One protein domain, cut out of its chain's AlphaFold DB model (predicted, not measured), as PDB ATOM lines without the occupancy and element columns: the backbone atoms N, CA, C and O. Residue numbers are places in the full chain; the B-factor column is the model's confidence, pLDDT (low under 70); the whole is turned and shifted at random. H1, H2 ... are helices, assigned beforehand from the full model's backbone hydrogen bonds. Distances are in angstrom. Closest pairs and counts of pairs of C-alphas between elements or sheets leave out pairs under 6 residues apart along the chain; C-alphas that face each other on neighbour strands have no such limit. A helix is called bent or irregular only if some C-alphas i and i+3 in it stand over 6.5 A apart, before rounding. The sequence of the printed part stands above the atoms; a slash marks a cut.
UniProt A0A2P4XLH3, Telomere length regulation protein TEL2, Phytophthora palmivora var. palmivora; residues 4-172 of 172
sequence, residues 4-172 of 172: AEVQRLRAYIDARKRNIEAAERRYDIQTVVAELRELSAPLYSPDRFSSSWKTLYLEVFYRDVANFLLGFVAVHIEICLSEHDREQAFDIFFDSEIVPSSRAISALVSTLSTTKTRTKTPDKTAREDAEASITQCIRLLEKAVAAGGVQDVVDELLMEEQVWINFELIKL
ATOM      1  N   ALA A   4      27.571 -12.141  65.785       90.38
ATOM      2  CA  ALA A   4      28.219 -11.137  64.944       90.38
ATOM      3  C   ALA A   4      27.800 -11.199  63.461       90.38
ATOM      4  O   ALA A   4      27.581 -10.151  62.856       90.38
ATOM      5  N   GLU A   5      27.667 -12.388  62.868       91.56
ATOM      6  CA  GLU A   5      27.218 -12.533  61.472       91.56
ATOM      7  C   GLU A   5      25.762 -12.094  61.298       91.56
ATOM      8  O   GLU A   5      25.448 -11.373  60.352       91.56
ATOM      9  N   VAL A   6      24.897 -12.448  62.255       94.75
ATOM     10  CA  VAL A   6      23.493 -12.010  62.279       94.75
ATOM     11  C   VAL A   6      23.410 -10.482  62.302       94.75
ATOM     12  O   VAL A   6      22.649  -9.901  61.529       94.75
ATOM     13  N   GLN A   7      24.206  -9.812  63.144       95.81
ATOM     14  CA  GLN A   7      24.213  -8.344  63.211       95.81
ATOM     15  C   GLN A   7      24.758  -7.695  61.937       95.81
ATOM     16  O   GLN A   7      24.228  -6.677  61.497       95.81
ATOM     17  N   ARG A   8      25.788  -8.281  61.313       95.88
ATOM     18  CA  ARG A   8      26.334  -7.773  60.045       95.88
ATOM     19  C   ARG A   8      25.308  -7.855  58.919       95.88
ATOM     20  O   ARG A   8      25.106  -6.860  58.229       95.88
ATOM     21  N   LEU A   9      24.643  -9.001  58.768       96.50
ATOM     22  CA  LEU A   9      23.622  -9.168  57.737       96.50
ATOM     23  C   LEU A   9      22.408  -8.265  57.995       96.50
ATOM     24  O   LEU A   9      21.919  -7.627  57.067       96.50
ATOM     25  N   ARG A  10      21.973  -8.129  59.254       97.56
ATOM     26  CA  ARG A  10      20.922  -7.174  59.634       97.56
ATOM     27  C   ARG A  10      21.282  -5.748  59.219       97.56
ATOM     28  O   ARG A  10      20.516  -5.112  58.509       97.56
ATOM     29  N   ALA A  11      22.470  -5.276  59.598       97.94
ATOM     30  CA  ALA A  11      22.929  -3.933  59.253       97.94
ATOM     31  C   ALA A  11      23.020  -3.716  57.734       97.94
ATOM     32  O   ALA A  11      22.695  -2.633  57.249       97.94
ATOM     33  N   TYR A  12      23.434  -4.744  56.987       98.19
ATOM     34  CA  TYR A  12      23.450  -4.720  55.527       98.19
ATOM     35  C   TYR A  12      22.036  -4.543  54.954       98.19
ATOM     36  O   TYR A  12      21.796  -3.587  54.217       98.19
ATOM     37  N   ILE A  13      21.092  -5.403  55.349       98.44
ATOM     38  CA  ILE A  13      19.690  -5.360  54.904       98.44
ATOM     39  C   ILE A  13      19.048  -4.014  55.259       98.44
ATOM     40  O   ILE A  13      18.478  -3.356  54.388       98.44
ATOM     41  N   ASP A  14      19.200  -3.559  56.503       98.44
ATOM     42  CA  ASP A  14      18.641  -2.290  56.979       98.44
ATOM     43  C   ASP A  14      19.235  -1.086  56.234       98.44
ATOM     44  O   ASP A  14      18.561  -0.078  56.010       98.44
ATOM     45  N   ALA A  15      20.507  -1.156  55.829       98.62
ATOM     46  CA  ALA A  15      21.108  -0.129  54.988       98.62
ATOM     47  C   ALA A  15      20.486  -0.111  53.583       98.62
ATOM     48  O   ALA A  15      20.132   0.966  53.110       98.62
ATOM     49  N   ARG A  16      20.306  -1.274  52.940       98.56
ATOM     50  CA  ARG A  16      19.694  -1.350  51.600       98.56
ATOM     51  C   ARG A  16      18.244  -0.856  51.614       98.56
ATOM     52  O   ARG A  16      17.890  -0.011  50.800       98.56
ATOM     53  N   LYS A  17      17.427  -1.284  52.588       98.62
ATOM     54  CA  LYS A  17      16.033  -0.811  52.737       98.62
ATOM     55  C   LYS A  17      15.950   0.712  52.876       98.62
ATOM     56  O   LYS A  17      15.197   1.353  52.149       98.62
ATOM     57  N   ARG A  18      16.782   1.307  53.741       98.50
ATOM     58  CA  ARG A  18      16.840   2.772  53.909       98.50
ATOM     59  C   ARG A  18      17.272   3.496  52.637       98.50
ATOM     60  O   ARG A  18      16.757   4.574  52.356       98.50
ATOM     61  N   ASN A  19      18.203   2.928  51.874       98.31
ATOM     62  CA  ASN A  19      18.629   3.514  50.606       98.31
ATOM     63  C   ASN A  19      17.517   3.459  49.550       98.31
ATOM     64  O   ASN A  19      17.327   4.446  48.843       98.31
ATOM     65  N   ILE A  20      16.753   2.363  49.490       98.50
ATOM     66  CA  ILE A  20      15.577   2.227  48.616       98.50
ATOM     67  C   ILE A  20      14.542   3.307  48.952       98.50
ATOM     68  O   ILE A  20      14.120   4.043  48.064       98.50
ATOM     69  N   GLU A  21      14.193   3.466  50.229       98.19
ATOM     70  CA  GLU A  21      13.265   4.515  50.679       98.19
ATOM     71  C   GLU A  21      13.786   5.926  50.362       98.19
ATOM     72  O   GLU A  21      13.035   6.804  49.946       98.19
ATOM     73  N   ALA A  22      15.084   6.174  50.546       98.00
ATOM     74  CA  ALA A  22      15.678   7.474  50.245       98.00
ATOM     75  C   ALA A  22      15.711   7.778  48.737       98.00
ATOM     76  O   ALA A  22      15.589   8.940  48.345       98.00
ATOM     77  N   ALA A  23      15.902   6.759  47.899       97.31
ATOM     78  CA  ALA A  23      15.888   6.888  46.447       97.31
ATOM     79  C   ALA A  23      14.466   7.099  45.909       97.31
ATOM     80  O   ALA A  23      14.269   7.986  45.077       97.31
ATOM     81  N   GLU A  24      13.480   6.379  46.452       96.38
ATOM     82  CA  GLU A  24      12.055   6.561  46.146       96.38
ATOM     83  C   GLU A  24      11.611   8.012  46.380       96.38
ATOM     84  O   GLU A  24      11.086   8.634  45.461       96.38
ATOM     85  N   ARG A  25      11.969   8.621  47.521       95.88
ATOM     86  CA  ARG A  25      11.637  10.030  47.828       95.88
ATOM     87  C   ARG A  25      12.181  11.049  46.826       95.88
ATOM     88  O   ARG A  25      11.722  12.189  46.794       95.88
ATOM     89  N   ARG A  26      13.209  10.679  46.062       96.06
ATOM     90  CA  ARG A  26      13.826  11.518  45.020       96.06
ATOM     91  C   ARG A  26      13.380  11.119  43.613       96.06
ATOM     92  O   ARG A  26      13.896  11.688  42.656       96.06
ATOM     93  N   TYR A  27      12.464  10.157  43.493       93.44
ATOM     94  CA  TYR A  27      12.039   9.539  42.237       93.44
ATOM     95  C   TYR A  27      13.205   8.952  41.424       93.44
ATOM     96  O   TYR A  27      13.176   8.912  40.194       93.44
ATOM     97  N   ASP A  28      14.249   8.485  42.112       97.19
ATOM     98  CA  ASP A  28      15.437   7.906  41.488       97.19
ATOM     99  C   ASP A  28      15.280   6.390  41.335       97.19
ATOM    100  O   ASP A  28      15.783   5.591  42.131       97.19
ATOM    101  N   ILE A  29      14.544   5.998  40.293       96.00
ATOM    102  CA  ILE A  29      14.216   4.595  40.019       96.00
ATOM    103  C   ILE A  29      15.467   3.754  39.749       96.00
ATOM    104  O   ILE A  29      15.534   2.603  40.172       96.00
ATOM    105  N   GLN A  30      16.489   4.319  39.108       96.44
ATOM    106  CA  GLN A  30      17.713   3.576  38.799       96.44
ATOM    107  C   GLN A  30      18.484   3.212  40.068       96.44
ATOM    108  O   GLN A  30      18.930   2.071  40.215       96.44
ATOM    109  N   THR A  31      18.573   4.135  41.030       97.81
ATOM    110  CA  THR A  31      19.149   3.820  42.340       97.81
ATOM    111  C   THR A  31      18.299   2.796  43.093       97.81
ATOM    112  O   THR A  31      18.859   1.883  43.698       97.81
ATOM    113  N   VAL A  32      16.964   2.877  43.030       98.06
ATOM    114  CA  VAL A  32      16.092   1.860  43.646       98.06
ATOM    115  C   VAL A  32      16.370   0.467  43.077       98.06
ATOM    116  O   VAL A  32      16.552  -0.481  43.839       98.06
ATOM    117  N   VAL A  33      16.454   0.342  41.751       97.88
ATOM    118  CA  VAL A  33      16.757  -0.926  41.075       97.88
ATOM    119  C   VAL A  33      18.123  -1.463  41.500       97.88
ATOM    120  O   VAL A  33      18.239  -2.640  41.841       97.88
ATOM    121  N   ALA A  34      19.152  -0.612  41.541       98.25
ATOM    122  CA  ALA A  34      20.481  -1.012  41.996       98.25
ATOM    123  C   ALA A  34      20.465  -1.513  43.452       98.25
ATOM    124  O   ALA A  34      21.035  -2.557  43.759       98.25
ATOM    125  N   GLU A  35      19.764  -0.814  44.345       98.50
ATOM    126  CA  GLU A  35      19.672  -1.188  45.758       98.50
ATOM    127  C   GLU A  35      18.840  -2.462  45.987       98.50
ATOM    128  O   GLU A  35      19.157  -3.249  46.877       98.50
ATOM    129  N   LEU A  36      17.824  -2.724  45.159       98.31
ATOM    130  CA  LEU A  36      17.075  -3.987  45.158       98.31
ATOM    131  C   LEU A  36      17.942  -5.176  44.709       98.31
ATOM    132  O   LEU A  36      17.898  -6.248  45.326       98.31
ATOM    133  N   ARG A  37      18.785  -4.986  43.688       97.75
ATOM    134  CA  ARG A  37      19.775  -5.999  43.277       97.75
ATOM    135  C   ARG A  37      20.777  -6.275  44.393       97.75
ATOM    136  O   ARG A  37      21.048  -7.427  44.712       97.75
ATOM    137  N   GLU A  38      21.268  -5.232  45.052       98.19
ATOM    138  CA  GLU A  38      22.183  -5.380  46.186       98.19
ATOM    139  C   GLU A  38      21.513  -6.035  47.402       98.19
ATOM    140  O   GLU A  38      22.148  -6.823  48.107       98.19
ATOM    141  N   LEU A  39      20.227  -5.767  47.643       98.31
ATOM    142  CA  LEU A  39      19.453  -6.419  48.699       98.31
ATOM    143  C   LEU A  39      19.280  -7.924  48.439       98.31
ATOM    144  O   LEU A  39      19.348  -8.705  49.386       98.31
ATOM    145  N   SER A  40      19.098  -8.340  47.183       97.31
ATOM    146  CA  SER A  40      18.962  -9.756  46.811       97.31
ATOM    147  C   SER A  40      20.297 -10.492  46.665       97.31
ATOM    148  O   SER A  40      20.324 -11.716  46.780       97.31
ATOM    149  N   ALA A  41      21.410  -9.781  46.464       96.94
ATOM    150  CA  ALA A  41      22.718 -10.371  46.174       96.94
ATOM    151  C   ALA A  41      23.186 -11.481  47.151       96.94
ATOM    152  O   ALA A  41      23.726 -12.486  46.673       96.94
ATOM    153  N   PRO A  42      22.937 -11.414  48.480       96.88
ATOM    154  CA  PRO A  42      23.268 -12.512  49.397       96.88
ATOM    155  C   PRO A  42      22.598 -13.861  49.075       96.88
ATOM    156  O   PRO A  42      23.027 -14.887  49.600       96.88
ATOM    157  N   LEU A  43      21.551 -13.882  48.246       95.06
ATOM    158  CA  LEU A  43      20.821 -15.096  47.873       95.06
ATOM    159  C   LEU A  43      21.465 -15.870  46.710       95.06
ATOM    160  O   LEU A  43      21.228 -17.076  46.593       95.06
ATOM    161  N   TYR A  44      22.267 -15.220  45.859       92.31
ATOM    162  CA  TYR A  44      22.773 -15.825  44.614       92.31
ATOM    163  C   TYR A  44      24.204 -15.425  44.211       92.31
ATOM    164  O   TYR A  44      24.688 -15.924  43.201       92.31
ATOM    165  N   SER A  45      24.901 -14.562  44.963       92.94
ATOM    166  CA  SER A  45      26.289 -14.144  44.667       92.94
ATOM    167  C   SER A  45      27.312 -14.797  45.623       92.94
ATOM    168  O   SER A  45      27.760 -14.153  46.580       92.94
ATOM    169  N   PRO A  46      27.683 -16.081  45.421       90.38
ATOM    170  CA  PRO A  46      28.585 -16.817  46.318       90.38
ATOM    171  C   PRO A  46      30.037 -16.313  46.290       90.38
ATOM    172  O   PRO A  46      30.819 -16.622  47.183       90.38
ATOM    173  N   ASP A  47      30.407 -15.542  45.271       94.38
ATOM    174  CA  ASP A  47      31.697 -14.865  45.138       94.38
ATOM    175  C   ASP A  47      31.821 -13.646  46.070       94.38
ATOM    176  O   ASP A  47      32.927 -13.270  46.462       94.38
ATOM    177  N   ARG A  48      30.687 -13.048  46.459       94.44
ATOM    178  CA  ARG A  48      30.620 -11.839  47.297       94.44
ATOM    179  C   ARG A  48      30.224 -12.124  48.742       94.44
ATOM    180  O   ARG A  48      30.627 -11.386  49.642       94.44
ATOM    181  N   PHE A  49      29.432 -13.169  48.970       94.12
ATOM    182  CA  PHE A  49      28.867 -13.494  50.276       94.12
ATOM    183  C   PHE A  49      29.153 -14.944  50.650       94.12
ATOM    184  O   PHE A  49      29.095 -15.842  49.814       94.12
ATOM    185  N   SER A  50      29.433 -15.192  51.930       90.81
ATOM    186  CA  SER A  50      29.613 -16.561  52.409       90.81
ATOM    187  C   SER A  50      28.303 -17.344  52.326       90.81
ATOM    188  O   SER A  50      27.213 -16.790  52.474       90.81
ATOM    189  N   SER A  51      28.397 -18.666  52.186       87.38
ATOM    190  CA  SER A  51      27.222 -19.550  52.208       87.38
ATOM    191  C   SER A  51      26.381 -19.391  53.483       87.38
ATOM    192  O   SER A  51      25.155 -19.460  53.424       87.38
ATOM    193  N   SER A  52      27.019 -19.076  54.620       92.38
ATOM    194  CA  SER A  52      26.331 -18.777  55.882       92.38
ATOM    195  C   SER A  52      25.375 -17.586  55.778       92.38
ATOM    196  O   SER A  52      24.349 -17.581  56.458       92.38
ATOM    197  N   TRP A  53      25.662 -16.600  54.921       95.19
ATOM    198  CA  TRP A  53      24.783 -15.449  54.717       95.19
ATOM    199  C   TRP A  53      23.508 -15.842  53.994       95.19
ATOM    200  O   TRP A  53      22.449 -15.419  54.442       95.19
ATOM    201  N   LYS A  54      23.574 -16.681  52.950       95.25
ATOM    202  CA  LYS A  54      22.368 -17.173  52.266       95.25
ATOM    203  C   LYS A  54      21.453 -17.908  53.248       95.25
ATOM    204  O   LYS A  54      20.267 -17.597  53.327       95.25
ATOM    205  N   THR A  55      22.008 -18.821  54.047       94.69
ATOM    206  CA  THR A  55      21.246 -19.553  55.071       94.69
ATOM    207  C   THR A  55      20.619 -18.605  56.094       94.69
ATOM    208  O   THR A  55      19.409 -18.646  56.305       94.69
ATOM    209  N   LEU A  56      21.406 -17.687  56.670       95.31
ATOM    210  CA  LEU A  56      20.909 -16.689  57.623       95.31
ATOM    211  C   LEU A  56      19.828 -15.792  57.020       95.31
ATOM    212  O   LEU A  56      18.834 -15.495  57.682       95.31
ATOM    213  N   TYR A  57      20.019 -15.356  55.778       97.00
ATOM    214  CA  TYR A  57      19.066 -14.527  55.061       97.00
ATOM    215  C   TYR A  57      17.731 -15.248  54.975       97.00
ATOM    216  O   TYR A  57      16.719 -14.718  55.425       97.00
ATOM    217  N   LEU A  58      17.744 -16.475  54.452       95.88
ATOM    218  CA  LEU A  58      16.544 -17.274  54.276       95.88
ATOM    219  C   LEU A  58      15.855 -17.552  55.618       95.88
ATOM    220  O   LEU A  58      14.631 -17.453  55.698       95.88
ATOM    221  N   GLU A  59      16.598 -17.945  56.658       94.12
ATOM    222  CA  GLU A  59      16.042 -18.412  57.942       94.12
ATOM    223  C   GLU A  59      15.581 -17.292  58.866       94.12
ATOM    224  O   GLU A  59      14.581 -17.449  59.565       94.12
ATOM    225  N   VAL A  60      16.292 -16.168  58.878       95.25
ATOM    226  CA  VAL A  60      16.091 -15.127  59.892       95.25
ATOM    227  C   VAL A  60      15.456 -13.873  59.305       95.25
ATOM    228  O   VAL A  60      14.643 -13.231  59.970       95.25
ATOM    229  N   PHE A  61      15.807 -13.506  58.071       96.75
ATOM    230  CA  PHE A  61      15.495 -12.180  57.529       96.75
ATOM    231  C   PHE A  61      14.507 -12.189  56.367       96.75
ATOM    232  O   PHE A  61      13.845 -11.182  56.130       96.75
ATOM    233  N   TYR A  62      14.361 -13.309  55.659       97.44
ATOM    234  CA  TYR A  62      13.607 -13.368  54.411       97.44
ATOM    235  C   TYR A  62      12.167 -12.889  54.571       97.44
ATOM    236  O   TYR A  62      11.703 -12.090  53.770       97.44
ATOM    237  N   ARG A  63      11.484 -13.283  55.650       95.00
ATOM    238  CA  ARG A  63      10.107 -12.842  55.909       95.00
ATOM    239  C   ARG A  63       9.996 -11.326  56.087       95.00
ATOM    240  O   ARG A  63       9.063 -10.710  55.586       95.00
ATOM    241  N   ASP A  64      10.941 -10.725  56.802       95.81
ATOM    242  CA  ASP A  64      10.986  -9.279  57.026       95.81
ATOM    243  C   ASP A  64      11.335  -8.512  55.737       95.81
ATOM    244  O   ASP A  64      10.780  -7.446  55.463       95.81
ATOM    245  N   VAL A  65      12.209  -9.070  54.897       98.00
ATOM    246  CA  VAL A  65      12.492  -8.502  53.575       98.00
ATOM    247  C   VAL A  65      11.295  -8.649  52.636       98.00
ATOM    248  O   VAL A  65      10.903  -7.665  52.019       98.00
ATOM    249  N   ALA A  66      10.660  -9.819  52.574       96.94
ATOM    250  CA  ALA A  66       9.468 -10.048  51.762       96.94
ATOM    251  C   ALA A  66       8.327  -9.103  52.160       96.94
ATOM    252  O   ALA A  66       7.682  -8.525  51.291       96.94
ATOM    253  N   ASN A  67       8.129  -8.853  53.458       94.94
ATOM    254  CA  ASN A  67       7.161  -7.861  53.931       94.94
ATOM    255  C   ASN A  67       7.494  -6.438  53.462       94.94
ATOM    256  O   ASN A  67       6.590  -5.695  53.089       94.94
ATOM    257  N   PHE A  68       8.771  -6.050  53.465       96.94
ATOM    258  CA  PHE A  68       9.194  -4.757  52.923       96.94
ATOM    259  C   PHE A  68       8.944  -4.668  51.410       96.94
ATOM    260  O   PHE A  68       8.421  -3.665  50.932       96.94
ATOM    261  N   LEU A  69       9.253  -5.730  50.661       97.06
ATOM    262  CA  LEU A  69       9.039  -5.785  49.214       97.06
ATOM    263  C   LEU A  69       7.552  -5.721  48.854       97.06
ATOM    264  O   LEU A  69       7.150  -4.912  48.027       97.06
ATOM    265  N   LEU A  70       6.723  -6.541  49.495       94.88
ATOM    266  CA  LEU A  70       5.289  -6.626  49.207       94.88
ATOM    267  C   LEU A  70       4.490  -5.468  49.817       94.88
ATOM    268  O   LEU A  70       3.367  -5.218  49.393       94.88
ATOM    269  N   GLY A  71       5.047  -4.781  50.815       92.94
ATOM    270  CA  GLY A  71       4.435  -3.630  51.470       92.94
ATOM    271  C   GLY A  71       4.873  -2.304  50.861       92.94
ATOM    272  O   GLY A  71       4.053  -1.580  50.328       92.94
ATOM    273  N   PHE A  72       6.158  -1.969  50.944       94.12
ATOM    274  CA  PHE A  72       6.655  -0.674  50.480       94.12
ATOM    275  C   PHE A  72       6.937  -0.678  48.974       94.12
ATOM    276  O   PHE A  72       6.443   0.174  48.241       94.12
ATOM    277  N   VAL A  73       7.710  -1.653  48.487       94.38
ATOM    278  CA  VAL A  73       8.187  -1.637  47.094       94.38
ATOM    279  C   VAL A  73       7.044  -1.883  46.111       94.38
ATOM    280  O   VAL A  73       6.907  -1.134  45.150       94.38
ATOM    281  N   ALA A  74       6.183  -2.866  46.376       92.50
ATOM    282  CA  ALA A  74       5.012  -3.161  45.553       92.50
ATOM    283  C   ALA A  74       4.042  -1.971  45.441       92.50
ATOM    284  O   ALA A  74       3.385  -1.821  44.419       92.50
ATOM    285  N   VAL A  75       3.966  -1.129  46.474       91.44
ATOM    286  CA  VAL A  75       3.035   0.006  46.527       91.44
ATOM    287  C   VAL A  75       3.630   1.257  45.885       91.44
ATOM    288  O   VAL A  75       2.976   1.900  45.072       91.44
ATOM    289  N   HIS A  76       4.870   1.609  46.230       91.75
ATOM    290  CA  HIS A  76       5.429   2.923  45.888       91.75
ATOM    291  C   HIS A  76       6.392   2.906  44.699       91.75
ATOM    292  O   HIS A  76       6.618   3.935  44.068       91.75
ATOM    293  N   ILE A  77       6.988   1.754  44.394       92.81
ATOM    294  CA  ILE A  77       8.109   1.660  43.452       92.81
ATOM    295  C   ILE A  77       7.747   0.825  42.232       92.81
ATOM    296  O   ILE A  77       8.100   1.190  41.118       92.81
ATOM    297  N   GLU A  78       7.092  -0.314  42.437       90.06
ATOM    298  CA  GLU A  78       6.957  -1.366  41.429       90.06
ATOM    299  C   GLU A  78       6.254  -0.888  40.155       90.06
ATOM    300  O   GLU A  78       6.699  -1.219  39.056       90.06
ATOM    301  N   ILE A  79       5.251  -0.019  40.304       87.81
ATOM    302  CA  ILE A  79       4.523   0.603  39.191       87.81
ATOM    303  C   ILE A  79       5.419   1.470  38.290       87.81
ATOM    304  O   ILE A  79       5.100   1.703  37.126       87.81
ATOM    305  N   CYS A  80       6.547   1.943  38.824       92.06
ATOM    306  CA  CYS A  80       7.535   2.748  38.117       92.06
ATOM    307  C   CYS A  80       8.651   1.900  37.487       92.06
ATOM    308  O   CYS A  80       9.490   2.446  36.769       92.06
ATOM    309  N   LEU A  81       8.705   0.592  37.765       93.12
ATOM    310  CA  LEU A  81       9.714  -0.299  37.200       93.12
ATOM    311  C   LEU A  81       9.326  -0.722  35.784       93.12
ATOM    312  O   LEU A  81       8.176  -1.067  35.506       93.12
ATOM    313  N   SER A  82      10.317  -0.760  34.893       95.19
ATOM    314  CA  SER A  82      10.165  -1.494  33.639       95.19
ATOM    315  C   SER A  82      10.019  -2.994  33.923       95.19
ATOM    316  O   SER A  82      10.428  -3.481  34.977       95.19
ATOM    317  N   GLU A  83       9.464  -3.748  32.975       93.88
ATOM    318  CA  GLU A  83       9.378  -5.211  33.089       93.88
ATOM    319  C   GLU A  83      10.758  -5.834  33.332       93.88
ATOM    320  O   GLU A  83      10.933  -6.604  34.272       93.88
ATOM    321  N   HIS A  84      11.759  -5.389  32.573       94.50
ATOM    322  CA  HIS A  84      13.137  -5.831  32.733       94.50
ATOM    323  C   HIS A  84      13.701  -5.518  34.130       94.50
ATOM    324  O   HIS A  84      14.344  -6.369  34.741       94.50
ATOM    325  N   ASP A  85      13.456  -4.318  34.668       95.44
ATOM    326  CA  ASP A  85      13.891  -3.938  36.022       95.44
ATOM    327  C   ASP A  85      13.204  -4.756  37.109       95.44
ATOM    328  O   ASP A  85      13.849  -5.176  38.071       95.44
ATOM    329  N   ARG A  86      11.908  -5.017  36.942       94.75
ATOM    330  CA  ARG A  86      11.143  -5.869  37.846       94.75
ATOM    331  C   ARG A  86      11.721  -7.280  37.877       94.75
ATOM    332  O   ARG A  86      11.988  -7.788  38.963       94.75
ATOM    333  N   GLU A  87      11.962  -7.886  36.720       93.38
ATOM    334  CA  GLU A  87      12.498  -9.246  36.622       93.38
ATOM    335  C   GLU A  87      13.855  -9.383  37.316       93.38
ATOM    336  O   GLU A  87      14.053 -10.283  38.127       93.38
ATOM    337  N   GLN A  88      14.769  -8.449  37.056       92.31
ATOM    338  CA  GLN A  88      16.146  -8.545  37.539       92.31
ATOM    339  C   GLN A  88      16.382  -7.981  38.947       92.31
ATOM    340  O   GLN A  88      17.504  -8.055  39.441       92.31
ATOM    341  N   ALA A  89      15.396  -7.332  39.570       94.25
ATOM    342  CA  ALA A  89      15.592  -6.682  40.869       94.25
ATOM    343  C   ALA A  89      14.500  -6.997  41.893       94.25
ATOM    344  O   ALA A  89      14.794  -7.031  43.085       94.25
ATOM    345  N   PHE A  90      13.261  -7.243  41.464       95.44
ATOM    346  CA  PHE A  90      12.139  -7.528  42.360       95.44
ATOM    347  C   PHE A  90      11.734  -9.007  42.338       95.44
ATOM    348  O   PHE A  90      11.593  -9.621  43.395       95.44
ATOM    349  N   ASP A  91      11.580  -9.609  41.159       95.31
ATOM    350  CA  ASP A  91      11.090 -10.990  41.041       95.31
ATOM    351  C   ASP A  91      12.100 -12.022  41.566       95.31
ATOM    352  O   ASP A  91      11.687 -13.071  42.053       95.31
ATOM    353  N   ILE A  92      13.398 -11.690  41.577       94.81
ATOM    354  CA  ILE A  92      14.487 -12.514  42.134       94.81
ATOM    355  C   ILE A  92      14.197 -13.019  43.557       94.81
ATOM    356  O   ILE A  92      14.608 -14.117  43.929       94.81
ATOM    357  N   PHE A  93      13.489 -12.239  44.380       96.62
ATOM    358  CA  PHE A  93      13.180 -12.637  45.758       96.62
ATOM    359  C   PHE A  93      12.151 -13.773  45.858       96.62
ATOM    360  O   PHE A  93      11.943 -14.300  46.952       96.62
ATOM    361  N   PHE A  94      11.505 -14.132  44.751       95.69
ATOM    362  CA  PHE A  94      10.454 -15.145  44.663       95.69
ATOM    363  C   PHE A  94      10.732 -16.178  43.562       95.69
ATOM    364  O   PHE A  94       9.849 -16.963  43.224       95.69
ATOM    365  N   ASP A  95      11.939 -16.161  42.999       93.12
ATOM    366  CA  ASP A  95      12.403 -17.123  42.006       93.12
ATOM    367  C   ASP A  95      12.788 -18.444  42.689       93.12
ATOM    368  O   ASP A  95      13.588 -18.438  43.633       93.12
ATOM    369  N   SER A  96      12.228 -19.563  42.217       90.06
ATOM    370  CA  SER A  96      12.447 -20.897  42.786       90.06
ATOM    371  C   SER A  96      13.880 -21.404  42.609       90.06
ATOM    372  O   SER A  96      14.345 -22.214  43.413       90.06
ATOM    373  N   GLU A  97      14.635 -20.884  41.634       91.19
ATOM    374  CA  GLU A  97      16.058 -21.210  41.476       91.19
ATOM    375  C   GLU A  97      16.927 -20.563  42.570       91.19
ATOM    376  O   GLU A  97      18.038 -21.015  42.870       91.19
ATOM    377  N   ILE A  98      16.430 -19.491  43.195       92.38
ATOM    378  CA  ILE A  98      17.186 -18.667  44.145       92.38
ATOM    379  C   ILE A  98      16.707 -18.901  45.579       92.38
ATOM    380  O   ILE A  98      17.532 -19.040  46.498       92.38
ATOM    381  N   VAL A  99      15.388 -18.948  45.762       94.44
ATOM    382  CA  VAL A  99      14.690 -19.070  47.039       94.44
ATOM    383  C   VAL A  99      13.801 -20.315  47.010       94.44
ATOM    384  O   VAL A  99      12.987 -20.437  46.104       94.44
ATOM    385  N   PRO A 100      13.867 -21.196  48.028       93.81
ATOM    386  CA  PRO A 100      12.970 -22.347  48.113       93.81
ATOM    387  C   PRO A 100      11.496 -21.945  47.984       93.81
ATOM    388  O   PRO A 100      11.029 -21.038  48.693       93.81
ATOM    389  N   SER A 101      10.764 -22.642  47.114       92.69
ATOM    390  CA  SER A 101       9.361 -22.363  46.788       92.69
ATOM    391  C   SER A 101       8.477 -22.328  48.041       92.69
ATOM    392  O   SER A 101       7.620 -21.451  48.175       92.69
ATOM    393  N   SER A 102       8.748 -23.188  49.031       92.25
ATOM    394  CA  SER A 102       8.044 -23.205  50.324       92.25
ATOM    395  C   SER A 102       8.130 -21.879  51.075       92.25
ATOM    396  O   SER A 102       7.135 -21.405  51.634       92.25
ATOM    397  N   ARG A 103       9.297 -21.230  51.060       93.75
ATOM    398  CA  ARG A 103       9.521 -19.955  51.753       93.75
ATOM    399  C   ARG A 103       8.854 -18.806  51.020       93.75
ATOM    400  O   ARG A 103       8.184 -17.999  51.667       93.75
ATOM    401  N   ALA A 104       9.010 -18.750  49.698       94.19
ATOM    402  CA  ALA A 104       8.391 -17.722  48.869       94.19
ATOM    403  C   ALA A 104       6.860 -17.774  48.978       94.19
ATOM    404  O   ALA A 104       6.230 -16.777  49.340       94.19
ATOM    405  N   ILE A 105       6.260 -18.954  48.787       93.56
ATOM    406  CA  ILE A 105       4.807 -19.154  48.895       93.56
ATOM    407  C   ILE A 105       4.315 -18.834  50.312       93.56
ATOM    408  O   ILE A 105       3.325 -18.118  50.470       93.56
ATOM    409  N   SER A 106       5.013 -19.297  51.355       92.00
ATOM    410  CA  SER A 106       4.647 -19.006  52.748       92.00
ATOM    411  C   SER A 106       4.648 -17.501  53.050       92.00
ATOM    412  O   SER A 106       3.709 -16.990  53.671       92.00
ATOM    413  N   ALA A 107       5.649 -16.761  52.561       93.88
ATOM    414  CA  ALA A 107       5.698 -15.308  52.697       93.88
ATOM    415  C   ALA A 107       4.516 -14.633  51.979       93.88
ATOM    416  O   ALA A 107       3.806 -13.843  52.601       93.88
ATOM    417  N   LEU A 108       4.243 -15.005  50.724       93.69
ATOM    418  CA  LEU A 108       3.145 -14.454  49.919       93.69
ATOM    419  C   LEU A 108       1.771 -14.704  50.561       93.69
ATOM    420  O   LEU A 108       0.969 -13.778  50.711       93.69
ATOM    421  N   VAL A 109       1.507 -15.937  51.006       91.38
ATOM    422  CA  VAL A 109       0.255 -16.315  51.683       91.38
ATOM    423  C   VAL A 109       0.109 -15.593  53.022       91.38
ATOM    424  O   VAL A 109      -0.980 -15.107  53.351       91.38
ATOM    425  N   SER A 110       1.198 -15.477  53.791       90.50
ATOM    426  CA  SER A 110       1.210 -14.705  55.035       90.50
ATOM    427  C   SER A 110       0.852 -13.244  54.767       90.50
ATOM    428  O   SER A 110      -0.010 -12.697  55.456       90.50
ATOM    429  N   THR A 111       1.473 -12.612  53.769       89.25
ATOM    430  CA  THR A 111       1.195 -11.215  53.423       89.25
ATOM    431  C   THR A 111      -0.250 -11.043  52.965       89.25
ATOM    432  O   THR A 111      -0.952 -10.212  53.538       89.25
ATOM    433  N   LEU A 112      -0.758 -11.879  52.050       88.31
ATOM    434  CA  LEU A 112      -2.169 -11.859  51.631       88.31
ATOM    435  C   LEU A 112      -3.133 -11.957  52.813       88.31
ATOM    436  O   LEU A 112      -4.090 -11.184  52.902       88.31
ATOM    437  N   SER A 113      -2.866 -12.878  53.739       85.50
ATOM    438  CA  SER A 113      -3.699 -13.080  54.926       85.50
ATOM    439  C   SER A 113      -3.728 -11.832  55.806       85.50
ATOM    440  O   SER A 113      -4.799 -11.408  56.244       85.50
ATOM    441  N   THR A 114      -2.572 -11.197  56.022       84.62
ATOM    442  CA  THR A 114      -2.487  -9.958  56.807       84.62
ATOM    443  C   THR A 114      -3.136  -8.771  56.091       84.62
ATOM    444  O   THR A 114      -3.924  -8.041  56.692       84.62
ATOM    445  N   THR A 115      -2.900  -8.604  54.791       81.38
ATOM    446  CA  THR A 115      -3.371  -7.454  54.011       81.38
ATOM    447  C   THR A 115      -4.881  -7.503  53.770       81.38
ATOM    448  O   THR A 115      -5.551  -6.476  53.859       81.38
ATOM    449  N   LYS A 116      -5.468  -8.697  53.608       70.50
ATOM    450  CA  LYS A 116      -6.927  -8.890  53.481       70.50
ATOM    451  C   LYS A 116      -7.716  -8.410  54.705       70.50
ATOM    452  O   LYS A 116      -8.903  -8.110  54.599       70.50
ATOM    453  N   THR A 117      -7.087  -8.327  55.877       64.44
ATOM    454  CA  THR A 117      -7.738  -7.740  57.061       64.44
ATOM    455  C   THR A 117      -7.752  -6.210  57.029       64.44
ATOM    456  O   THR A 117      -8.681  -5.609  57.567       64.44
ATOM    457  N   ARG A 118      -6.791  -5.577  56.338       62.62
ATOM    458  CA  ARG A 118      -6.650  -4.115  56.225       62.62
ATOM    459  C   ARG A 118      -7.571  -3.480  55.187       62.62
ATOM    460  O   ARG A 118      -7.946  -2.328  55.366       62.62
ATOM    461  N   THR A 119      -8.029  -4.215  54.174       60.41
ATOM    462  CA  THR A 119      -8.993  -3.703  53.174       60.41
ATOM    463  C   THR A 119     -10.381  -3.389  53.750       60.41
ATOM    464  O   THR A 119     -11.215  -2.798  53.072       60.41
ATOM    465  N   LYS A 120     -10.634  -3.753  55.015       62.50
ATOM    466  CA  LYS A 120     -11.841  -3.384  55.774       62.50
ATOM    467  C   LYS A 120     -11.745  -2.004  56.442       62.50
ATOM    468  O   LYS A 120     -12.698  -1.580  57.090       62.50
ATOM    469  N   THR A 121     -10.602  -1.330  56.322       62.12
ATOM    470  CA  THR A 121     -10.370   0.009  56.880       62.12
ATOM    471  C   THR A 121     -11.088   1.062  56.024       62.12
ATOM    472  O   THR A 121     -11.042   0.966  54.800       62.12
ATOM    473  N   PRO A 122     -11.735   2.080  56.622       63.25
ATOM    474  CA  PRO A 122     -12.411   3.143  55.871       63.25
ATOM    475  C   PRO A 122     -11.459   4.148  55.193       63.25
ATOM    476  O   PRO A 122     -11.925   5.027  54.473       63.25
ATOM    477  N   ASP A 123     -10.146   4.039  55.414       81.94
ATOM    478  CA  ASP A 123      -9.138   4.875  54.761       81.94
ATOM    479  C   ASP A 123      -8.901   4.409  53.319       81.94
ATOM    480  O   ASP A 123      -8.465   3.282  53.071       81.94
ATOM    481  N   LYS A 124      -9.192   5.303  52.369       81.19
ATOM    482  CA  LYS A 124      -9.047   5.060  50.933       81.19
ATOM    483  C   LYS A 124      -7.596   4.761  50.542       81.19
ATOM    484  O   LYS A 124      -7.381   3.835  49.770       81.19
ATOM    485  N   THR A 125      -6.627   5.482  51.105       82.06
ATOM    486  CA  THR A 125      -5.204   5.322  50.755       82.06
ATOM    487  C   THR A 125      -4.704   3.958  51.217       82.06
ATOM    488  O   THR A 125      -4.186   3.175  50.431       82.06
ATOM    489  N   ALA A 126      -4.994   3.603  52.473       80.06
ATOM    490  CA  ALA A 126      -4.635   2.299  53.023       80.06
ATOM    491  C   ALA A 126      -5.286   1.128  52.265       80.06
ATOM    492  O   ALA A 126      -4.756   0.013  52.258       80.06
ATOM    493  N   ARG A 127      -6.452   1.358  51.652       81.88
ATOM    494  CA  ARG A 127      -7.124   0.366  50.817       81.88
ATOM    495  C   ARG A 127      -6.448   0.215  49.454       81.88
ATOM    496  O   ARG A 127      -6.248  -0.918  49.036       81.88
ATOM    497  N   GLU A 128      -6.094   1.316  48.796       85.12
ATOM    498  CA  GLU A 128      -5.373   1.306  47.514       85.12
ATOM    499  C   GLU A 128      -3.992   0.643  47.662       85.12
ATOM    500  O   GLU A 128      -3.659  -0.259  46.892       85.12
ATOM    501  N   ASP A 129      -3.252   0.965  48.728       87.00
ATOM    502  CA  ASP A 129      -1.977   0.311  49.056       87.00
ATOM    503  C   ASP A 129      -2.161  -1.202  49.263       87.00
ATOM    504  O   ASP A 129      -1.402  -2.030  48.755       87.00
ATOM    505  N   ALA A 130      -3.218  -1.594  49.985       84.75
ATOM    506  CA  ALA A 130      -3.540  -2.997  50.205       84.75
ATOM    507  C   ALA A 130      -3.914  -3.727  48.903       84.75
ATOM    508  O   ALA A 130      -3.538  -4.889  48.731       84.75
ATOM    509  N   GLU A 131      -4.638  -3.075  47.990       87.50
ATOM    510  CA  GLU A 131      -4.985  -3.615  46.670       87.50
ATOM    511  C   GLU A 131      -3.730  -3.831  45.807       87.50
ATOM    512  O   GLU A 131      -3.600  -4.892  45.187       87.50
ATOM    513  N   ALA A 132      -2.766  -2.902  45.832       87.88
ATOM    514  CA  ALA A 132      -1.480  -3.055  45.146       87.88
ATOM    515  C   ALA A 132      -0.671  -4.241  45.703       87.88
ATOM    516  O   ALA A 132      -0.263  -5.127  44.945       87.88
ATOM    517  N   SER A 133      -0.527  -4.343  47.030       89.75
ATOM    518  CA  SER A 133       0.127  -5.492  47.671       89.75
ATOM    519  C   SER A 133      -0.557  -6.826  47.340       89.75
ATOM    520  O   SER A 133       0.120  -7.815  47.064       89.75
ATOM    521  N   ILE A 134      -1.896  -6.880  47.364       90.31
ATOM    522  CA  ILE A 134      -2.658  -8.098  47.040       90.31
ATOM    523  C   ILE A 134      -2.429  -8.506  45.587       90.31
ATOM    524  O   ILE A 134      -2.149  -9.676  45.327       90.31
ATOM    525  N   THR A 135      -2.519  -7.550  44.660       91.69
ATOM    526  CA  THR A 135      -2.297  -7.784  43.227       91.69
ATOM    527  C   THR A 135      -0.918  -8.382  42.998       91.69
ATOM    528  O   THR A 135      -0.788  -9.390  42.304       91.69
ATOM    529  N   GLN A 136       0.102  -7.834  43.662       91.69
ATOM    530  CA  GLN A 136       1.458  -8.335  43.504       91.69
ATOM    531  C   GLN A 136       1.656  -9.724  44.104       91.69
ATOM    532  O   GLN A 136       2.303 -10.573  43.490       91.69
ATOM    533  N   CYS A 137       1.062  -9.996  45.265       92.88
ATOM    534  CA  CYS A 137       1.087 -11.338  45.830       92.88
ATOM    535  C   CYS A 137       0.428 -12.369  44.902       92.88
ATOM    536  O   CYS A 137       0.957 -13.468  44.759       92.88
ATOM    537  N   ILE A 138      -0.705 -12.031  44.273       93.31
ATOM    538  CA  ILE A 138      -1.391 -12.921  43.326       93.31
ATOM    539  C   ILE A 138      -0.502 -13.177  42.108       93.31
ATOM    540  O   ILE A 138      -0.242 -14.338  41.804       93.31
ATOM    541  N   ARG A 139       0.041 -12.124  41.479       94.38
ATOM    542  CA  ARG A 139       0.940 -12.258  40.320       94.38
ATOM    543  C   ARG A 139       2.127 -13.178  40.620       94.38
ATOM    544  O   ARG A 139       2.471 -14.042  39.818       94.38
ATOM    545  N   LEU A 140       2.767 -12.996  41.776       94.06
ATOM    546  CA  LEU A 140       3.920 -13.804  42.180       94.06
ATOM    547  C   LEU A 140       3.535 -15.252  42.506       94.06
ATOM    548  O   LEU A 140       4.285 -16.162  42.166       94.06
ATOM    549  N   LEU A 141       2.370 -15.485  43.119       92.94
ATOM    550  CA  LEU A 141       1.856 -16.840  43.340       92.94
ATOM    551  C   LEU A 141       1.552 -17.547  42.019       92.94
ATOM    552  O   LEU A 141       1.913 -18.708  41.865       92.94
ATOM    553  N   GLU A 142       0.929 -16.863  41.059       93.12
ATOM    554  CA  GLU A 142       0.669 -17.412  39.724       93.12
ATOM    555  C   GLU A 142       1.974 -17.794  39.019       93.12
ATOM    556  O   GLU A 142       2.084 -18.899  38.487       93.12
ATOM    557  N   LYS A 143       2.991 -16.922  39.087       92.00
ATOM    558  CA  LYS A 143       4.330 -17.201  38.552       92.00
ATOM    559  C   LYS A 143       4.976 -18.411  39.236       92.00
ATOM    560  O   LYS A 143       5.469 -19.296  38.543       92.00
ATOM    561  N   ALA A 144       4.920 -18.492  40.566       90.88
ATOM    562  CA  ALA A 144       5.460 -19.623  41.321       90.88
ATOM    563  C   ALA A 144       4.745 -20.941  40.980       90.88
ATOM    564  O   ALA A 144       5.395 -21.966  40.793       90.88
ATOM    565  N   VAL A 145       3.414 -20.929  40.842       89.94
ATOM    566  CA  VAL A 145       2.633 -22.110  40.437       89.94
ATOM    567  C   VAL A 145       2.996 -22.544  39.017       89.94
ATOM    568  O   VAL A 145       3.225 -23.731  38.790       89.94
ATOM    569  N   ALA A 146       3.091 -21.604  38.073       90.88
ATOM    570  CA  ALA A 146       3.467 -21.894  36.689       90.88
ATOM    571  C   ALA A 146       4.891 -22.464  36.567       90.88
ATOM    572  O   ALA A 146       5.142 -23.289  35.692       90.88
ATOM    573  N   ALA A 147       5.797 -22.063  37.462       90.31
ATOM    574  CA  ALA A 147       7.162 -22.576  37.546       90.31
ATOM    575  C   ALA A 147       7.280 -23.945  38.249       90.31
ATOM    576  O   ALA A 147       8.381 -24.467  38.365       90.31
ATOM    577  N   GLY A 148       6.173 -24.540  38.709       89.56
ATOM    578  CA  GLY A 148       6.190 -25.831  39.404       89.56
ATOM    579  C   GLY A 148       6.370 -25.741  40.921       89.56
ATOM    580  O   GLY A 148       6.463 -26.773  41.575       89.56
ATOM    581  N   GLY A 149       6.304 -24.548  41.516       87.00
ATOM    582  CA  GLY A 149       6.592 -24.329  42.936       87.00
ATOM    583  C   GLY A 149       5.742 -25.146  43.915       87.00
ATOM    584  O   GLY A 149       6.185 -25.423  45.023       87.00
ATOM    585  N   VAL A 150       4.533 -25.579  43.535       86.94
ATOM    586  CA  VAL A 150       3.731 -26.497  44.371       86.94
ATOM    587  C   VAL A 150       4.355 -27.891  44.420       86.94
ATOM    588  O   VAL A 150       4.379 -28.498  45.487       86.94
ATOM    589  N   GLN A 151       4.862 -28.384  43.288       88.62
ATOM    590  CA  GLN A 151       5.566 -29.661  43.230       88.62
ATOM    591  C   GLN A 151       6.847 -29.591  44.062       88.62
ATOM    592  O   GLN A 151       7.059 -30.473  44.887       88.62
ATOM    593  N   ASP A 152       7.610 -28.500  43.947       88.25
ATOM    594  CA  ASP A 152       8.816 -28.283  44.755       88.25
ATOM    595  C   ASP A 152       8.519 -28.373  46.258       88.25
ATOM    596  O   ASP A 152       9.238 -29.033  47.000       88.25
ATOM    597  N   VAL A 153       7.424 -27.752  46.721       86.94
ATOM    598  CA  VAL A 153       7.016 -27.817  48.135       86.94
ATOM    599  C   VAL A 153       6.676 -29.243  48.562       86.94
ATOM    600  O   VAL A 153       7.024 -29.654  49.667       86.94
ATOM    601  N   VAL A 154       5.978 -29.999  47.714       86.81
ATOM    602  CA  VAL A 154       5.655 -31.402  48.001       86.81
ATOM    603  C   VAL A 154       6.932 -32.241  48.062       86.81
ATOM    604  O   VAL A 154       7.083 -33.033  48.989       86.81
ATOM    605  N   ASP A 155       7.860 -32.043  47.130       86.44
ATOM    606  CA  ASP A 155       9.128 -32.771  47.086       86.44
ATOM    607  C   ASP A 155      10.014 -32.444  48.298       86.44
ATOM    608  O   ASP A 155      10.583 -33.357  48.898       86.44
ATOM    609  N   GLU A 156      10.067 -31.177  48.724       84.56
ATOM    610  CA  GLU A 156      10.730 -30.755  49.967       84.56
ATOM    611  C   GLU A 156      10.158 -31.500  51.186       84.56
ATOM    612  O   GLU A 156      10.915 -32.098  51.953       84.56
ATOM    613  N   LEU A 157       8.828 -31.534  51.337       83.25
ATOM    614  CA  LEU A 157       8.166 -32.233  52.447       83.25
ATOM    615  C   LEU A 157       8.431 -33.745  52.418       83.25
ATOM    616  O   LEU A 157       8.689 -34.351  53.457       83.25
ATOM    617  N   LEU A 158       8.402 -34.368  51.237       84.06
ATOM    618  CA  LEU A 158       8.707 -35.793  51.087       84.06
ATOM    619  C   LEU A 158      10.163 -36.106  51.454       84.06
ATOM    620  O   LEU A 158      10.432 -37.139  52.070       84.06
ATOM    621  N   MET A 159      11.104 -35.225  51.107       83.50
ATOM    622  CA  MET A 159      12.503 -35.368  51.509       83.50
ATOM    623  C   MET A 159      12.681 -35.247  53.026       83.50
ATOM    624  O   MET A 159      13.417 -36.047  53.608       83.50
ATOM    625  N   GLU A 160      12.009 -34.294  53.676       78.50
ATOM    626  CA  GLU A 160      12.048 -34.133  55.137       78.50
ATOM    627  C   GLU A 160      11.521 -35.381  55.861       78.50
ATOM    628  O   GLU A 160      12.186 -35.904  56.762       78.50
ATOM    629  N   GLU A 161      10.386 -35.922  55.412       75.38
ATOM    630  CA  GLU A 161       9.811 -37.162  55.947       75.38
ATOM    631  C   GLU A 161      10.740 -38.367  55.729       75.38
ATOM    632  O   GLU A 161      10.981 -39.161  56.641       75.38
ATOM    633  N   GLN A 162      11.347 -38.492  54.545       74.38
ATOM    634  CA  GLN A 162      12.281 -39.580  54.249       74.38
ATOM    635  C   GLN A 162      13.531 -39.540  55.143       74.38
ATOM    636  O   GLN A 162      14.025 -40.589  55.572       74.38
ATOM    637  N   VAL A 163      14.055 -38.345  55.437       74.50
ATOM    638  CA  VAL A 163      15.177 -38.157  56.371       74.50
ATOM    639  C   VAL A 163      14.774 -38.565  57.785       74.50
ATOM    640  O   VAL A 163      15.550 -39.242  58.466       74.50
ATOM    641  N   TRP A 164      13.567 -38.201  58.215       66.50
ATOM    642  CA  TRP A 164      13.051 -38.549  59.533       66.50
ATOM    643  C   TRP A 164      12.893 -40.068  59.711       66.50
ATOM    644  O   TRP A 164      13.437 -40.628  60.664       66.50
ATOM    645  N   ILE A 165      12.280 -40.754  58.738       71.75
ATOM    646  CA  ILE A 165      12.128 -42.221  58.736       71.75
ATOM    647  C   ILE A 165      13.493 -42.920  58.794       71.75
ATOM    648  O   ILE A 165      13.699 -43.844  59.583       71.75
ATOM    649  N   ASN A 166      14.459 -42.470  57.989       68.62
ATOM    650  CA  ASN A 166      15.804 -43.049  57.982       68.62
ATOM    651  C   ASN A 166      16.526 -42.850  59.323       68.62
ATOM    652  O   ASN A 166      17.270 -43.725  59.764       68.62
ATOM    653  N   PHE A 167      16.302 -41.717  59.991       66.88
ATOM    654  CA  PHE A 167      16.871 -41.449  61.308       66.88
ATOM    655  C   PHE A 167      16.250 -42.318  62.411       66.88
ATOM    656  O   PHE A 167      16.962 -42.717  63.334       66.88
ATOM    657  N   GLU A 168      14.958 -42.645  62.325       65.06
ATOM    658  CA  GLU A 168      14.319 -43.600  63.239       65.06
ATOM    659  C   GLU A 168      14.804 -45.039  63.015       65.06
ATOM    660  O   GLU A 168      15.107 -45.732  63.984       65.06
ATOM    661  N   LEU A 169      14.968 -45.468  61.760       60.12
ATOM    662  CA  LEU A 169      15.446 -46.817  61.426       60.12
ATOM    663  C   LEU A 169      16.900 -47.080  61.851       60.12
ATOM    664  O   LEU A 169      17.237 -48.215  62.160       60.12
ATOM    665  N   ILE A 170      17.761 -46.056  61.895       61.94
ATOM    666  CA  ILE A 170      19.159 -46.174  62.367       61.94
ATOM    667  C   ILE A 170      19.246 -46.290  63.903       61.94
ATOM    668  O   ILE A 170      20.271 -46.711  64.440       61.94
ATOM    669  N   LYS A 171      18.194 -45.901  64.631       53.47
ATOM    670  CA  LYS A 171      18.140 -45.969  66.100       53.47
ATOM    671  C   LYS A 171      17.589 -47.293  66.645       53.47
ATOM    672  O   LYS A 171      17.564 -47.447  67.869       53.47
ATOM    673  N   LEU A 172      17.143 -48.199  65.774       49.81
ATOM    674  CA  LEU A 172      16.651 -49.547  66.090       49.81
ATOM    675  C   LEU A 172      17.729 -50.598  65.803       49.81
ATOM    676  O   LEU A 172      17.786 -51.578  66.577       49.81
TER     677      LEU A 172
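What this domain is: This is residues 4 to 172 of the 172 residues of the protein "Telomere length regulation protein TEL2" of Phytophthora palmivora var. palmivora (UniProt A0A2P4XLH3). The bent helix H3 has its second arm, H3b, in the middle of a compact helical body, between two helical hairpins, H1 with H2 on one side and H6 with H7 on the other, while its first arm, H3a, caps one end of the H1 and H2 hairpin. The short helices H4 and H5 also lie between the hairpins, and H8 leaves the body as a long arm, of which residues 158 to 169 stick out together with the tail to residue 172. The printed part has 169 residues with eight named helices, H1 to H8 in chain order, and no named strand; its class is all helix. The whole is compact, with a radius of gyration of the C-alphas of 17.7 A, but elongated by the arm, spanning 63 by 39 by 29 A.

Where its parts are: H3, residues 51 to 76, was assigned as one helix by its hydrogen bonds but is bent: C-alphas 60 and 63 are 7.5 A apart. Its arms are H3a, residues 51 to 60, and H3b, residues 63 to 76, 19.3 A long. H1, residues 4 to 24, begins at C-alpha 4 (28.219, -11.137, 64.944) and is 30.5 A long. H2, residues 29 to 43, is 22.2 A long and irregular, with C-alphas 39 and 42 7.2 A apart. H4 is residues 83 to 89 and H5 residues 91 to 94. H6, residues 101 to 118, is 26.0 A long, and H7, residues 124 to 146, is 33.0 A. H8, residues 149 to 169, is 30.4 A long and ends at C-alpha 169 (15.446, -46.817, 61.426).

How they stand to each other: H3a and H3b are about perpendicular, at 76 degrees. H3b touches H7 at a steep tilt of 60 degrees, the closest C-alphas being those of Leu 70 and Ser 133, 5.5 A apart. H6 and H7 form a hairpin at a shallow tilt of 24 degrees, with C-alphas 108 and 137 closest at 5.5 A. H1 and H2 form another at 18 degrees, with C-alphas 20 and 32 closest at 5.0 A. H2 touches H3a with residues 42 to 43 alone, closest at C-alphas 43 and 54, 5.1 A. H4 touches H2, closest at C-alphas 89 and 37, 4.9 A. H5 only just touches H6, with 3 pairs of C-alphas within 8 A, closest at Phe 94 and Ala 104, 5.3 A. H8 touches H6 with residues 149 to 153 alone, closest at C-alphas 149 and 101, 5.1 A. Every O i to N i+4 pair is within hydrogen-bond range in H1, H3a, H4, H7 and H8, against 9 of 11 in H2, 8 of 10 in H3b and 12 of 14 in H6; H5 is too short for such a pair.

The domain as a whole: The C-alphas farthest apart are those of Arg 26 and Leu 172, 64.7 A. The printed part has no cut and no long link. The pLDDT is under 70 at residues 117 to 122, 164 and 166 to 172.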